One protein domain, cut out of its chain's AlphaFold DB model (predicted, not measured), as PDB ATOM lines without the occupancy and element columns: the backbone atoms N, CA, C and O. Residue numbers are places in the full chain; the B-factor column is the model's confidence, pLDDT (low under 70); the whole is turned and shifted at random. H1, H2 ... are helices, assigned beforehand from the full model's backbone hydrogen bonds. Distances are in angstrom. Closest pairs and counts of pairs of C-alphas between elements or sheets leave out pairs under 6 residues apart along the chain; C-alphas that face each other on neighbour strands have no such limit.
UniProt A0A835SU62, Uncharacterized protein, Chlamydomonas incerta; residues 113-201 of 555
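Overview. This is residues 113 to 201 of the 555 residues of an uncharacterized protein of Chlamydomonas incerta (UniProt A0A835SU62). Little regular structure is present: a core of looped chain, residues 113 to 172 with the short H1 in it, is framed on two sides by H2 and H3, which make an L. The printed part has 89 residues with three named helices, H1, H2, H3 in chain order, and no named strand; the class is all helix, with only 29 residues in named elements. It is compact, with a radius of gyration of the C-alphas of 12.6 A and spans of 35 by 26 by 20 A.

Along the chain. H2, the longest helix, covers residues 173 to 185, 18.0 A, from C-alpha 173 at (-20.047, 55.539, 8.674). H3 covers residues 188 to 199, 16.3 A, ending at C-alpha 199 (-2.801, 34.604, 17.081). H1 is residues 132 to 135.

Arrangement. H2 and H3 are close but not clearly touching, the closest C-alphas, of Arg 183 and Arg 191, being 8.0 A apart. Their lines are about perpendicular, at 76 degrees. H1 is apart from both. In H2 and H3 every O i to N i+4 pair is within hydrogen-bond range; H1 is too short for one.

Size, cuts and confidence. The C-alphas of Pro 126 and Ala 200, the two farthest apart, are 35.9 A apart. The printed part has no cut. The link from H1 to H2 is long, 37 residues; H2 to H3 is tight. Residues 128, 186 and 192 to 201 have pLDDT under 70.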
ATOM      1  N   SER A 113     -12.265  47.394  21.960       96.81
ATOM      2  CA  SER A 113     -11.878  47.993  20.680       96.81
ATOM      3  C   SER A 113     -10.975  49.198  20.955       96.81
ATOM      4  O   SER A 113     -11.210  49.936  21.910       96.81
ATOM      5  N   ARG A 114      -9.921  49.409  20.153       97.19
ATOM      6  CA  ARG A 114      -8.962  50.509  20.383       97.19
ATOM      7  C   ARG A 114      -9.600  51.877  20.702       97.19
ATOM      8  O   ARG A 114      -9.088  52.518  21.622       97.19
ATOM      9  N   PRO A 115     -10.648  52.371  20.008       96.38
ATOM     10  CA  PRO A 115     -11.251  53.666  20.343       96.38
ATOM     11  C   PRO A 115     -11.943  53.730  21.711       96.38
ATOM     12  O   PRO A 115     -12.252  54.832  22.159       96.38
ATOM     13  N   ASP A 116     -12.144  52.590  22.374       96.75
ATOM     14  CA  ASP A 116     -12.689  52.483  23.729       96.75
ATOM     15  C   ASP A 116     -11.582  52.294  24.794       96.75
ATOM     16  O   ASP A 116     -11.885  52.187  25.979       96.75
ATOM     17  N   CYS A 117     -10.301  52.239  24.402       96.88
ATOM     18  CA  CYS A 117      -9.172  52.054  25.323       96.88
ATOM     19  C   CYS A 117      -8.995  53.260  26.255       96.88
ATOM     20  O   CYS A 117      -8.747  54.373  25.792       96.88
ATOM     21  N   ALA A 118      -9.038  53.032  27.569       94.69
ATOM     22  CA  ALA A 118      -8.774  54.074  28.563       94.69
ATOM     23  C   ALA A 118      -7.267  54.288  28.820       94.69
ATOM     24  O   ALA A 118      -6.863  55.379  29.211       94.69
ATOM     25  N   GLY A 119      -6.424  53.282  28.554       94.88
ATOM     26  CA  GLY A 119      -4.968  53.355  28.765       94.88
ATOM     27  C   GLY A 119      -4.229  54.174  27.702       94.88
ATOM     28  O   GLY A 119      -3.153  54.707  27.959       94.88
ATOM     29  N   HIS A 120      -4.826  54.324  26.516       95.62
ATOM     30  CA  HIS A 120      -4.350  55.222  25.470       95.62
ATOM     31  C   HIS A 120      -5.538  56.019  24.942       95.62
ATOM     32  O   HIS A 120      -6.370  55.476  24.216       95.62
ATOM     33  N   ALA A 121      -5.615  57.310  25.267       95.06
ATOM     34  CA  ALA A 121      -6.683  58.174  24.771       95.06
ATOM     35  C   ALA A 121      -6.817  58.072  23.238       95.06
ATOM     36  O   ALA A 121      -5.823  57.975  22.511       95.06
ATOM     37  N   PHE A 122      -8.054  58.049  22.743       95.94
ATOM     38  CA  PHE A 122      -8.335  57.991  21.312       95.94
ATOM     39  C   PHE A 122      -8.658  59.392  20.778       95.94
ATOM     40  O   PHE A 122      -9.640  60.019  21.185       95.94
ATOM     41  N   GLN A 123      -7.850  59.881  19.840       94.94
ATOM     42  CA  GLN A 123      -8.040  61.178  19.202       94.94
ATOM     43  C   GLN A 123      -9.082  61.068  18.087       94.94
ATOM     44  O   GLN A 123      -8.840  60.534  17.004       94.94
ATOM     45  N   ARG A 124     -10.276  61.591  18.384       89.69
ATOM     46  CA  ARG A 124     -11.417  61.655  17.467       89.69
ATOM     47  C   ARG A 124     -11.208  62.775  16.451       89.69
ATOM     48  O   ARG A 124     -11.512  63.931  16.730       89.69
ATOM     49  N   THR A 125     -10.698  62.430  15.279       83.56
ATOM     50  CA  THR A 125     -10.588  63.348  14.145       83.56
ATOM     51  C   THR A 125     -11.965  63.687  13.550       83.56
ATOM     52  O   THR A 125     -12.925  62.927  13.719       83.56
ATOM     53  N   PRO A 126     -12.102  64.825  12.837       78.44
ATOM     54  CA  PRO A 126     -13.218  65.045  11.916       78.44
ATOM     55  C   PRO A 126     -13.261  63.946  10.845       78.44
ATOM     56  O   PRO A 126     -12.247  63.296  10.595       78.44
ATOM     57  N   ALA A 127     -14.411  63.754  10.191       70.06
ATOM     58  CA  ALA A 127     -14.591  62.704   9.185       70.06
ATOM     59  C   ALA A 127     -13.482  62.743   8.112       70.06
ATOM     60  O   ALA A 127     -13.349  63.724   7.381       70.06
ATOM     61  N   GLY A 128     -12.681  61.676   8.047       64.56
ATOM     62  CA  GLY A 128     -11.537  61.544   7.141       64.56
ATOM     63  C   GLY A 128     -10.182  62.068   7.645       64.56
ATOM     64  O   GLY A 128      -9.180  61.882   6.962       64.56
ATOM     65  N   GLY A 129     -10.097  62.677   8.830       78.62
ATOM     66  CA  GLY A 129      -8.811  63.040   9.436       78.62
ATOM     67  C   GLY A 129      -8.084  61.838  10.056       78.62
ATOM     68  O   GLY A 129      -8.718  60.880  10.500       78.62
ATOM     69  N   ALA A 130      -6.757  61.922  10.157       87.00
ATOM     70  CA  ALA A 130      -5.887  60.899  10.743       87.00
ATOM     71  C   ALA A 130      -5.066  61.469  11.918       87.00
ATOM     72  O   ALA A 130      -4.704  62.646  11.894       87.00
ATOM     73  N   ALA A 131      -4.778  60.659  12.943       93.38
ATOM     74  CA  ALA A 131      -3.966  61.064  14.092       93.38
ATOM     75  C   ALA A 131      -3.010  59.951  14.562       93.38
ATOM     76  O   ALA A 131      -3.436  58.898  15.034       93.38
ATOM     77  N   ALA A 132      -1.701  60.225  14.524       94.75
ATOM     78  CA  ALA A 132      -0.643  59.278  14.905       94.75
ATOM     79  C   ALA A 132      -0.794  58.710  16.332       94.75
ATOM     80  O   ALA A 132      -0.460  57.553  16.584       94.75
ATOM     81  N   ALA A 133      -1.359  59.490  17.262       94.75
ATOM     82  CA  ALA A 133      -1.628  59.054  18.635       94.75
ATOM     83  C   ALA A 133      -2.549  57.818  18.721       94.75
ATOM     84  O   ALA A 133      -2.466  57.046  19.678       94.75
ATOM     85  N   ASN A 134      -3.394  57.588  17.710       96.44
ATOM     86  CA  ASN A 134      -4.300  56.441  17.673       96.44
ATOM     87  C   ASN A 134      -3.570  55.103  17.456       96.44
ATOM     88  O   ASN A 134      -4.098  54.057  17.834       96.44
ATOM     89  N   ALA A 135      -2.345  55.116  16.911       97.12
ATOM     90  CA  ALA A 135      -1.568  53.898  16.679       97.12
ATOM     91  C   ALA A 135      -1.018  53.265  17.969       97.12
ATOM     92  O   ALA A 135      -0.862  52.040  18.023       97.12
ATOM     93  N   ALA A 136      -0.770  54.065  19.014       97.56
ATOM     94  CA  ALA A 136      -0.415  53.574  20.346       97.56
ATOM     95  C   ALA A 136      -1.601  52.820  20.967       97.56
ATOM     96  O   ALA A 136      -2.728  53.313  20.923       97.56
ATOM     97  N   HIS A 137      -1.363  51.628  21.514       97.62
ATOM     98  CA  HIS A 137      -2.395  50.679  21.944       97.62
ATOM     99  C   HIS A 137      -1.877  49.766  23.067       97.62
ATOM    100  O   HIS A 137      -0.675  49.518  23.154       97.62
ATOM    101  N   CYS A 138      -2.781  49.223  23.890       97.12
ATOM    102  CA  CYS A 138      -2.424  48.269  24.942       97.12
ATOM    103  C   CYS A 138      -2.583  46.807  24.459       97.12
ATOM    104  O   CYS A 138      -3.236  46.569  23.436       97.12
ATOM    105  N   PRO A 139      -2.064  45.802  25.195       96.38
ATOM    106  CA  PRO A 139      -2.154  44.390  24.799       96.38
ATOM    107  C   PRO A 139      -3.582  43.828  24.659       96.38
ATOM    108  O   PRO A 139      -3.767  42.823  23.974       96.38
ATOM    109  N   GLN A 140      -4.581  44.466  25.283       96.50
ATOM    110  CA  GLN A 140      -5.999  44.077  25.211       96.50
ATOM    111  C   GLN A 140      -6.784  44.795  24.097       96.50
ATOM    112  O   GLN A 140      -7.948  44.473  23.855       96.50
ATOM    113  N   CYS A 141      -6.173  45.750  23.388       97.94
ATOM    114  CA  CYS A 141      -6.817  46.410  22.257       97.94
ATOM    115  C   CYS A 141      -7.035  45.432  21.090       97.94
ATOM    116  O   CYS A 141      -6.092  44.796  20.608       97.94
ATOM    117  N   TYR A 142      -8.250  45.410  20.541       97.25
ATOM    118  CA  TYR A 142      -8.544  44.824  19.233       97.25
ATOM    119  C   TYR A 142      -8.844  45.894  18.170       97.25
ATOM    120  O   TYR A 142      -9.343  46.989  18.449       97.25
ATOM    121  N   CYS A 143      -8.516  45.570  16.921       97.25
ATOM    122  CA  CYS A 143      -8.763  46.410  15.761       97.25
ATOM    123  C   CYS A 143     -10.268  46.479  15.469       97.25
ATOM    124  O   CYS A 143     -10.881  45.461  15.144       97.25
ATOM    125  N   TYR A 144     -10.841  47.689  15.467       96.62
ATOM    126  CA  TYR A 144     -12.274  47.904  15.236       96.62
ATOM    127  C   TYR A 144     -12.789  47.280  13.922       96.62
ATOM    128  O   TYR A 144     -13.905  46.781  13.902       96.62
ATOM    129  N   VAL A 145     -12.007  47.278  12.832       95.75
ATOM    130  CA  VAL A 145     -12.449  46.752  11.518       95.75
ATOM    131  C   VAL A 145     -12.358  45.224  11.411       95.75
ATOM    132  O   VAL A 145     -13.270  44.581  10.900       95.75
ATOM    133  N   CYS A 146     -11.237  44.647  11.848       94.06
ATOM    134  CA  CYS A 146     -10.891  43.244  11.604       94.06
ATOM    135  C   CYS A 146     -11.350  42.273  12.702       94.06
ATOM    136  O   CYS A 146     -11.292  41.067  12.480       94.06
ATOM    137  N   ASP A 147     -11.746  42.773  13.878       94.06
ATOM    138  CA  ASP A 147     -12.028  41.989  15.094       94.06
ATOM    139  C   ASP A 147     -10.824  41.152  15.626       94.06
ATOM    140  O   ASP A 147     -10.997  40.330  16.520       94.06
ATOM    141  N   VAL A 148      -9.597  41.382  15.119       93.25
ATOM    142  CA  VAL A 148      -8.317  40.774  15.577       93.25
ATOM    143  C   VAL A 148      -7.603  41.657  16.614       93.25
ATOM    144  O   VAL A 148      -7.856  42.865  16.640       93.25
ATOM    145  N   LYS A 149      -6.666  41.124  17.421       96.12
ATOM    146  CA  LYS A 149      -5.835  41.968  18.312       96.12
ATOM    147  C   LYS A 149      -5.058  43.013  17.509       96.12
ATOM    148  O   LYS A 149      -4.628  42.737  16.393       96.12
ATOM    149  N   VAL A 150      -4.817  44.194  18.076       96.56
ATOM    150  CA  VAL A 150      -4.121  45.272  17.350       96.56
ATOM    151  C   VAL A 150      -2.721  44.857  16.879       96.56
ATOM    152  O   VAL A 150      -2.416  45.035  15.703       96.56
ATOM    153  N   ALA A 151      -1.920  44.222  17.739       95.00
ATOM    154  CA  ALA A 151      -0.580  43.731  17.390       95.00
ATOM    155  C   ALA A 151      -0.567  42.663  16.271       95.00
ATOM    156  O   ALA A 151       0.479  42.381  15.693       95.00
ATOM    157  N   GLU A 152      -1.723  42.075  15.956       93.88
ATOM    158  CA  GLU A 152      -1.920  41.062  14.915       93.88
ATOM    159  C   GLU A 152      -2.556  41.658  13.634       93.88
ATOM    160  O   GLU A 152      -2.765  40.956  12.641       93.88
ATOM    161  N   CYS A 153      -2.890  42.956  13.626       94.62
ATOM    162  CA  CYS A 153      -3.591  43.610  12.525       94.62
ATOM    163  C   CYS A 153      -2.620  44.149  11.461       94.62
ATOM    164  O   CYS A 153      -2.069  45.240  11.596       94.62
ATOM    165  N   ALA A 154      -2.483  43.432  10.341       92.00
ATOM    166  CA  ALA A 154      -1.634  43.841   9.212       92.00
ATOM    167  C   ALA A 154      -1.972  45.232   8.624       92.00
ATOM    168  O   ALA A 154      -1.113  45.876   8.031       92.00
ATOM    169  N   PHE A 155      -3.208  45.707   8.811       94.50
ATOM    170  CA  PHE A 155      -3.699  47.003   8.327       94.50
ATOM    171  C   PHE A 155      -3.689  48.103   9.405       94.50
ATOM    172  O   PHE A 155      -4.327  49.140   9.227       94.50
ATOM    173  N   TRP A 156      -3.009  47.889  10.541       96.38
ATOM    174  CA  TRP A 156      -3.014  48.855  11.644       96.38
ATOM    175  C   TRP A 156      -2.480  50.230  11.244       96.38
ATOM    176  O   TRP A 156      -3.115  51.243  11.535       96.38
ATOM    177  N   GLY A 157      -1.353  50.243  10.528       93.94
ATOM    178  CA  GLY A 157      -0.688  51.459  10.072       93.94
ATOM    179  C   GLY A 157      -0.030  52.261  11.197       93.94
ATOM    180  O   GLY A 157       0.238  51.749  12.285       93.94
ATOM    181  N   THR A 158       0.262  53.533  10.919       94.88
ATOM    182  CA  THR A 158       0.964  54.455  11.834       94.88
ATOM    183  C   THR A 158       0.034  55.495  12.460       94.88
ATOM    184  O   THR A 158       0.478  56.347  13.227       94.88
ATOM    185  N   GLY A 159      -1.258  55.449  12.129       93.31
ATOM    186  CA  GLY A 159      -2.247  56.462  12.487       93.31
ATOM    187  C   GLY A 159      -2.139  57.734  11.643       93.31
ATOM    188  O   GLY A 159      -2.973  58.621  11.805       93.31
ATOM    189  N   LEU A 160      -1.160  57.837  10.736       91.69
ATOM    190  CA  LEU A 160      -0.957  59.002   9.868       91.69
ATOM    191  C   LEU A 160      -1.841  58.974   8.616       91.69
ATOM    192  O   LEU A 160      -2.158  60.040   8.093       91.69
ATOM    193  N   ASN A 161      -2.271  57.797   8.147       89.88
ATOM    194  CA  ASN A 161      -3.154  57.705   6.983       89.88
ATOM    195  C   ASN A 161      -4.628  57.643   7.406       89.88
ATOM    196  O   ASN A 161      -4.993  56.960   8.365       89.88
ATOM    197  N   GLN A 162      -5.509  58.260   6.612       88.88
ATOM    198  CA  GLN A 162      -6.969  58.144   6.760       88.88
ATOM    199  C   GLN A 162      -7.463  56.684   6.686       88.88
ATOM    200  O   GLN A 162      -8.534  56.368   7.197       88.88
ATOM    201  N   HIS A 163      -6.693  55.794   6.052       88.88
ATOM    202  CA  HIS A 163      -7.026  54.378   5.862       88.88
ATOM    203  C   HIS A 163      -6.317  53.428   6.844       88.88
ATOM    204  O   HIS A 163      -6.572  52.227   6.805       88.88
ATOM    205  N   ASP A 164      -5.482  53.946   7.750       95.00
ATOM    206  CA  ASP A 164      -4.883  53.153   8.829       95.00
ATOM    207  C   ASP A 164      -5.981  52.680   9.792       95.00
ATOM    208  O   ASP A 164      -6.728  53.504  10.331       95.00
ATOM    209  N   HIS A 165      -6.067  51.374  10.075       95.94
ATOM    210  CA  HIS A 165      -7.068  50.848  11.014       95.94
ATOM    211  C   HIS A 165      -6.884  51.374  12.448       95.94
ATOM    212  O   HIS A 165      -7.833  51.316  13.233       95.94
ATOM    213  N   ALA A 166      -5.723  51.957  12.769       97.06
ATOM    214  CA  ALA A 166      -5.516  52.777  13.957       97.06
ATOM    215  C   ALA A 166      -6.594  53.857  14.140       97.06
ATOM    216  O   ALA A 166      -7.071  54.062  15.251       97.06
ATOM    217  N   ASN A 167      -7.035  54.506  13.058       95.94
ATOM    218  CA  ASN A 167      -8.039  55.572  13.095       95.94
ATOM    219  C   ASN A 167      -9.497  55.054  13.101       95.94
ATOM    220  O   ASN A 167     -10.434  55.855  13.087       95.94
ATOM    221  N   ALA A 168      -9.724  53.735  13.123       95.50
ATOM    222  CA  ALA A 168     -11.049  53.158  12.918       95.50
ATOM    223  C   ALA A 168     -11.954  53.195  14.159       95.50
ATOM    224  O   ALA A 168     -11.608  52.664  15.214       95.50
ATOM    225  N   HIS A 169     -13.161  53.765  14.018       95.12
ATOM    226  CA  HIS A 169     -14.110  53.884  15.129       95.12
ATOM    227  C   HIS A 169     -15.600  53.813  14.754       95.12
ATOM    228  O   HIS A 169     -16.025  54.239  13.680       95.12
ATOM    229  N   SER A 170     -16.425  53.400  15.722       94.00
ATOM    230  CA  SER A 170     -17.883  53.206  15.597       94.00
ATOM    231  C   SER A 170     -18.697  54.425  15.158       94.00
ATOM    232  O   SER A 170     -19.719  54.265  14.501       94.00
ATOM    233  N   ARG A 171     -18.269  55.648  15.492       92.44
ATOM    234  CA  ARG A 171     -18.991  56.880  15.108       92.44
ATOM    235  C   ARG A 171     -18.669  57.384  13.692       92.44
ATOM    236  O   ARG A 171     -19.022  58.511  13.374       92.44
ATOM    237  N   ASP A 172     -17.978  56.596  12.867       91.50
ATOM    238  CA  ASP A 172     -17.794  56.895  11.441       91.50
ATOM    239  C   ASP A 172     -18.565  55.872  10.600       91.50
ATOM    240  O   ASP A 172     -18.461  54.656  10.802       91.50
ATOM    241  N   SER A 173     -19.322  56.371   9.627       91.06
ATOM    242  CA  SER A 173     -20.047  55.539   8.674       91.06
ATOM    243  C   SER A 173     -19.108  54.756   7.743       91.06
ATOM    244  O   SER A 173     -19.439  53.631   7.374       91.06
ATOM    245  N   GLN A 174     -17.931  55.295   7.397       89.62
ATOM    246  CA  GLN A 174     -16.930  54.622   6.564       89.62
ATOM    247  C   GLN A 174     -16.359  53.399   7.285       89.62
ATOM    248  O   GLN A 174     -16.404  52.294   6.745       89.62
ATOM    249  N   TRP A 175     -15.899  53.570   8.526       93.56
ATOM    250  CA  TRP A 175     -15.356  52.472   9.326       93.56
ATOM    251  C   TRP A 175     -16.414  51.428   9.689       93.56
ATOM    252  O   TRP A 175     -16.134  50.230   9.639       93.56
ATOM    253  N   THR A 176     -17.644  51.859   9.981       93.38
ATOM    254  CA  THR A 176     -18.767  50.947  10.250       93.38
ATOM    255  C   THR A 176     -19.137  50.127   9.011       93.38
ATOM    256  O   THR A 176     -19.287  48.908   9.117       93.38
ATOM    257  N   ARG A 177     -19.203  50.750   7.819       90.94
ATOM    258  CA  ARG A 177     -19.371  50.029   6.545       90.94
ATOM    259  C   ARG A 177     -18.226  49.046   6.315       90.94
ATOM    260  O   ARG A 177     -18.500  47.875   6.081       90.94
ATOM    261  N   LEU A 178     -16.967  49.468   6.450       89.38
ATOM    262  CA  LEU A 178     -15.807  48.599   6.211       89.38
ATOM    263  C   LEU A 178     -15.787  47.378   7.150       89.38
ATOM    264  O   LEU A 178     -15.589  46.258   6.677       89.38
ATOM    265  N   ARG A 179     -16.085  47.561   8.448       94.00
ATOM    266  CA  ARG A 179     -16.253  46.453   9.409       94.00
ATOM    267  C   ARG A 179     -17.385  45.513   8.984       94.00
ATOM    268  O   ARG A 179     -17.228  44.297   9.066       94.00
ATOM    269  N   HIS A 180     -18.511  46.046   8.503       91.19
ATOM    270  CA  HIS A 180     -19.605  45.222   7.984       91.19
ATOM    271  C   HIS A 180     -19.178  44.420   6.744       91.19
ATOM    272  O   HIS A 180     -19.376  43.209   6.727       91.19
ATOM    273  N   CYS A 181     -18.526  45.048   5.757       85.94
ATOM    274  CA  CYS A 181     -18.025  44.379   4.550       85.94
ATOM    275  C   CYS A 181     -17.021  43.261   4.895       85.94
ATOM    276  O   CYS A 181     -17.162  42.130   4.432       85.94
ATOM    277  N   ALA A 182     -16.054  43.526   5.784       83.50
ATOM    278  CA  ALA A 182     -15.107  42.517   6.270       83.50
ATOM    279  C   ALA A 182     -15.816  41.341   6.977       83.50
ATOM    280  O   ALA A 182     -15.400  40.184   6.860       83.50
ATOM    281  N   ARG A 183     -16.929  41.619   7.668       85.88
ATOM    282  CA  ARG A 183     -17.765  40.621   8.354       85.88
ATOM    283  C   ARG A 183     -18.835  39.956   7.474       85.88
ATOM    284  O   ARG A 183     -19.448  38.998   7.950       85.88
ATOM    285  N   SER A 184     -19.049  40.402   6.234       79.31
ATOM    286  CA  SER A 184     -19.940  39.752   5.259       79.31
ATOM    287  C   SER A 184     -19.181  38.974   4.180       79.31
ATOM    288  O   SER A 184     -19.677  37.947   3.726       79.31
ATOM    289  N   VAL A 185     -17.982  39.424   3.790       70.38
ATOM    290  CA  VAL A 185     -17.126  38.753   2.792       70.38
ATOM    291  C   VAL A 185     -16.440  37.511   3.372       70.38
ATOM    292  O   VAL A 185     -16.361  36.484   2.702       70.38
ATOM    293  N   LEU A 186     -15.974  37.567   4.625       66.50
ATOM    294  CA  LEU A 186     -15.415  36.402   5.315       66.50
ATOM    295  C   LEU A 186     -16.523  35.630   6.035       66.50
ATOM    296  O   LEU A 186     -17.158  36.175   6.942       66.50
ATOM    297  N   SER A 187     -16.701  34.345   5.713       75.81
ATOM    298  CA  SER A 187     -17.533  33.446   6.525       75.81
ATOM    299  C   SER A 187     -17.021  33.364   7.969       75.81
ATOM    300  O   SER A 187     -15.852  33.646   8.244       75.81
ATOM    301  N   ALA A 188     -17.879  32.946   8.906       71.56
ATOM    302  CA  ALA A 188     -17.489  32.789  10.308       71.56
ATOM    303  C   ALA A 188     -16.248  31.888  10.457       71.56
ATOM    304  O   ALA A 188     -15.292  32.282  11.113       71.56
ATOM    305  N   ALA A 189     -16.209  30.750   9.753       72.25
ATOM    306  CA  ALA A 189     -15.067  29.836   9.755       72.25
ATOM    307  C   ALA A 189     -13.784  30.469   9.185       72.25
ATOM    308  O   ALA A 189     -12.724  30.331   9.790       72.25
ATOM    309  N   GLN A 190     -13.861  31.215   8.075       75.44
ATOM    310  CA  GLN A 190     -12.697  31.931   7.527       75.44
ATOM    311  C   GLN A 190     -12.186  33.014   8.485       75.44
ATOM    312  O   GLN A 190     -10.978  33.193   8.616       75.44
ATOM    313  N   ARG A 191     -13.085  33.709   9.192       70.94
ATOM    314  CA  ARG A 191     -12.710  34.715  10.193       70.94
ATOM    315  C   ARG A 191     -12.079  34.071  11.425       70.94
ATOM    316  O   ARG A 191     -11.048  34.553  11.877       70.94
ATOM    317  N   GLN A 192     -12.626  32.951  11.905       69.19
ATOM    318  CA  GLN A 192     -12.035  32.140  12.976       69.19
ATOM    319  C   GLN A 192     -10.640  31.624  12.587       69.19
ATOM    320  O   GLN A 192      -9.718  31.689  13.394       69.19
ATOM    321  N   ALA A 193     -10.465  31.156  11.347       68.75
ATOM    322  CA  ALA A 193      -9.181  30.682  10.834       68.75
ATOM    323  C   ALA A 193      -8.159  31.822  10.691       68.75
ATOM    324  O   ALA A 193      -7.006  31.650  11.071       68.75
ATOM    325  N   MET A 194      -8.586  32.997  10.214       69.06
ATOM    326  CA  MET A 194      -7.758  34.207  10.168       69.06
ATOM    327  C   MET A 194      -7.328  34.643  11.576       69.06
ATOM    328  O   MET A 194      -6.148  34.879  11.798       69.06
ATOM    329  N   LEU A 195      -8.259  34.678  12.537       65.19
ATOM    330  CA  LEU A 195      -7.990  34.962  13.952       65.19
ATOM    331  C   LEU A 195      -6.996  33.962  14.563       65.19
ATOM    332  O   LEU A 195      -6.051  34.365  15.232       65.19
ATOM    333  N   ALA A 196      -7.174  32.664  14.308       64.62
ATOM    334  CA  ALA A 196      -6.293  31.620  14.825       64.62
ATOM    335  C   ALA A 196      -4.892  31.655  14.187       64.62
ATOM    336  O   ALA A 196      -3.897  31.493  14.889       64.62
ATOM    337  N   ALA A 197      -4.792  31.894  12.876       58.84
ATOM    338  CA  ALA A 197      -3.516  32.015  12.173       58.84
ATOM    339  C   ALA A 197      -2.755  33.296  12.562       58.84
ATOM    340  O   ALA A 197      -1.527  33.266  12.676       58.84
ATOM    341  N   ALA A 198      -3.478  34.387  12.830       54.28
ATOM    342  CA  ALA A 198      -2.937  35.634  13.357       54.28
ATOM    343  C   ALA A 198      -2.397  35.454  14.789       54.28
ATOM    344  O   ALA A 198      -1.209  35.676  15.021       54.28
ATOM    345  N   ALA A 199      -3.209  34.915  15.707       54.12
ATOM    346  CA  ALA A 199      -2.801  34.604  17.081       54.12
ATOM    347  C   ALA A 199      -1.670  33.556  17.172       54.12
ATOM    348  O   ALA A 199      -0.949  33.505  18.167       54.12
ATOM    349  N   ALA A 200      -1.496  32.726  16.139       60.50
ATOM    350  CA  ALA A 200      -0.414  31.751  16.027       60.50
ATOM    351  C   ALA A 200       0.839  32.272  15.289       60.50
ATOM    352  O   ALA A 200       1.789  31.504  15.112       60.50
ATOM    353  N   GLY A 201       0.843  33.525  14.815       48.72
ATOM    354  CA  GLY A 201       1.954  34.128  14.066       48.72
ATOM    355  C   GLY A 201       2.232  33.489  12.697       48.72
ATOM    356  O   GLY A 201       3.331  33.631  12.168       48.72
TER     357      GLY A 201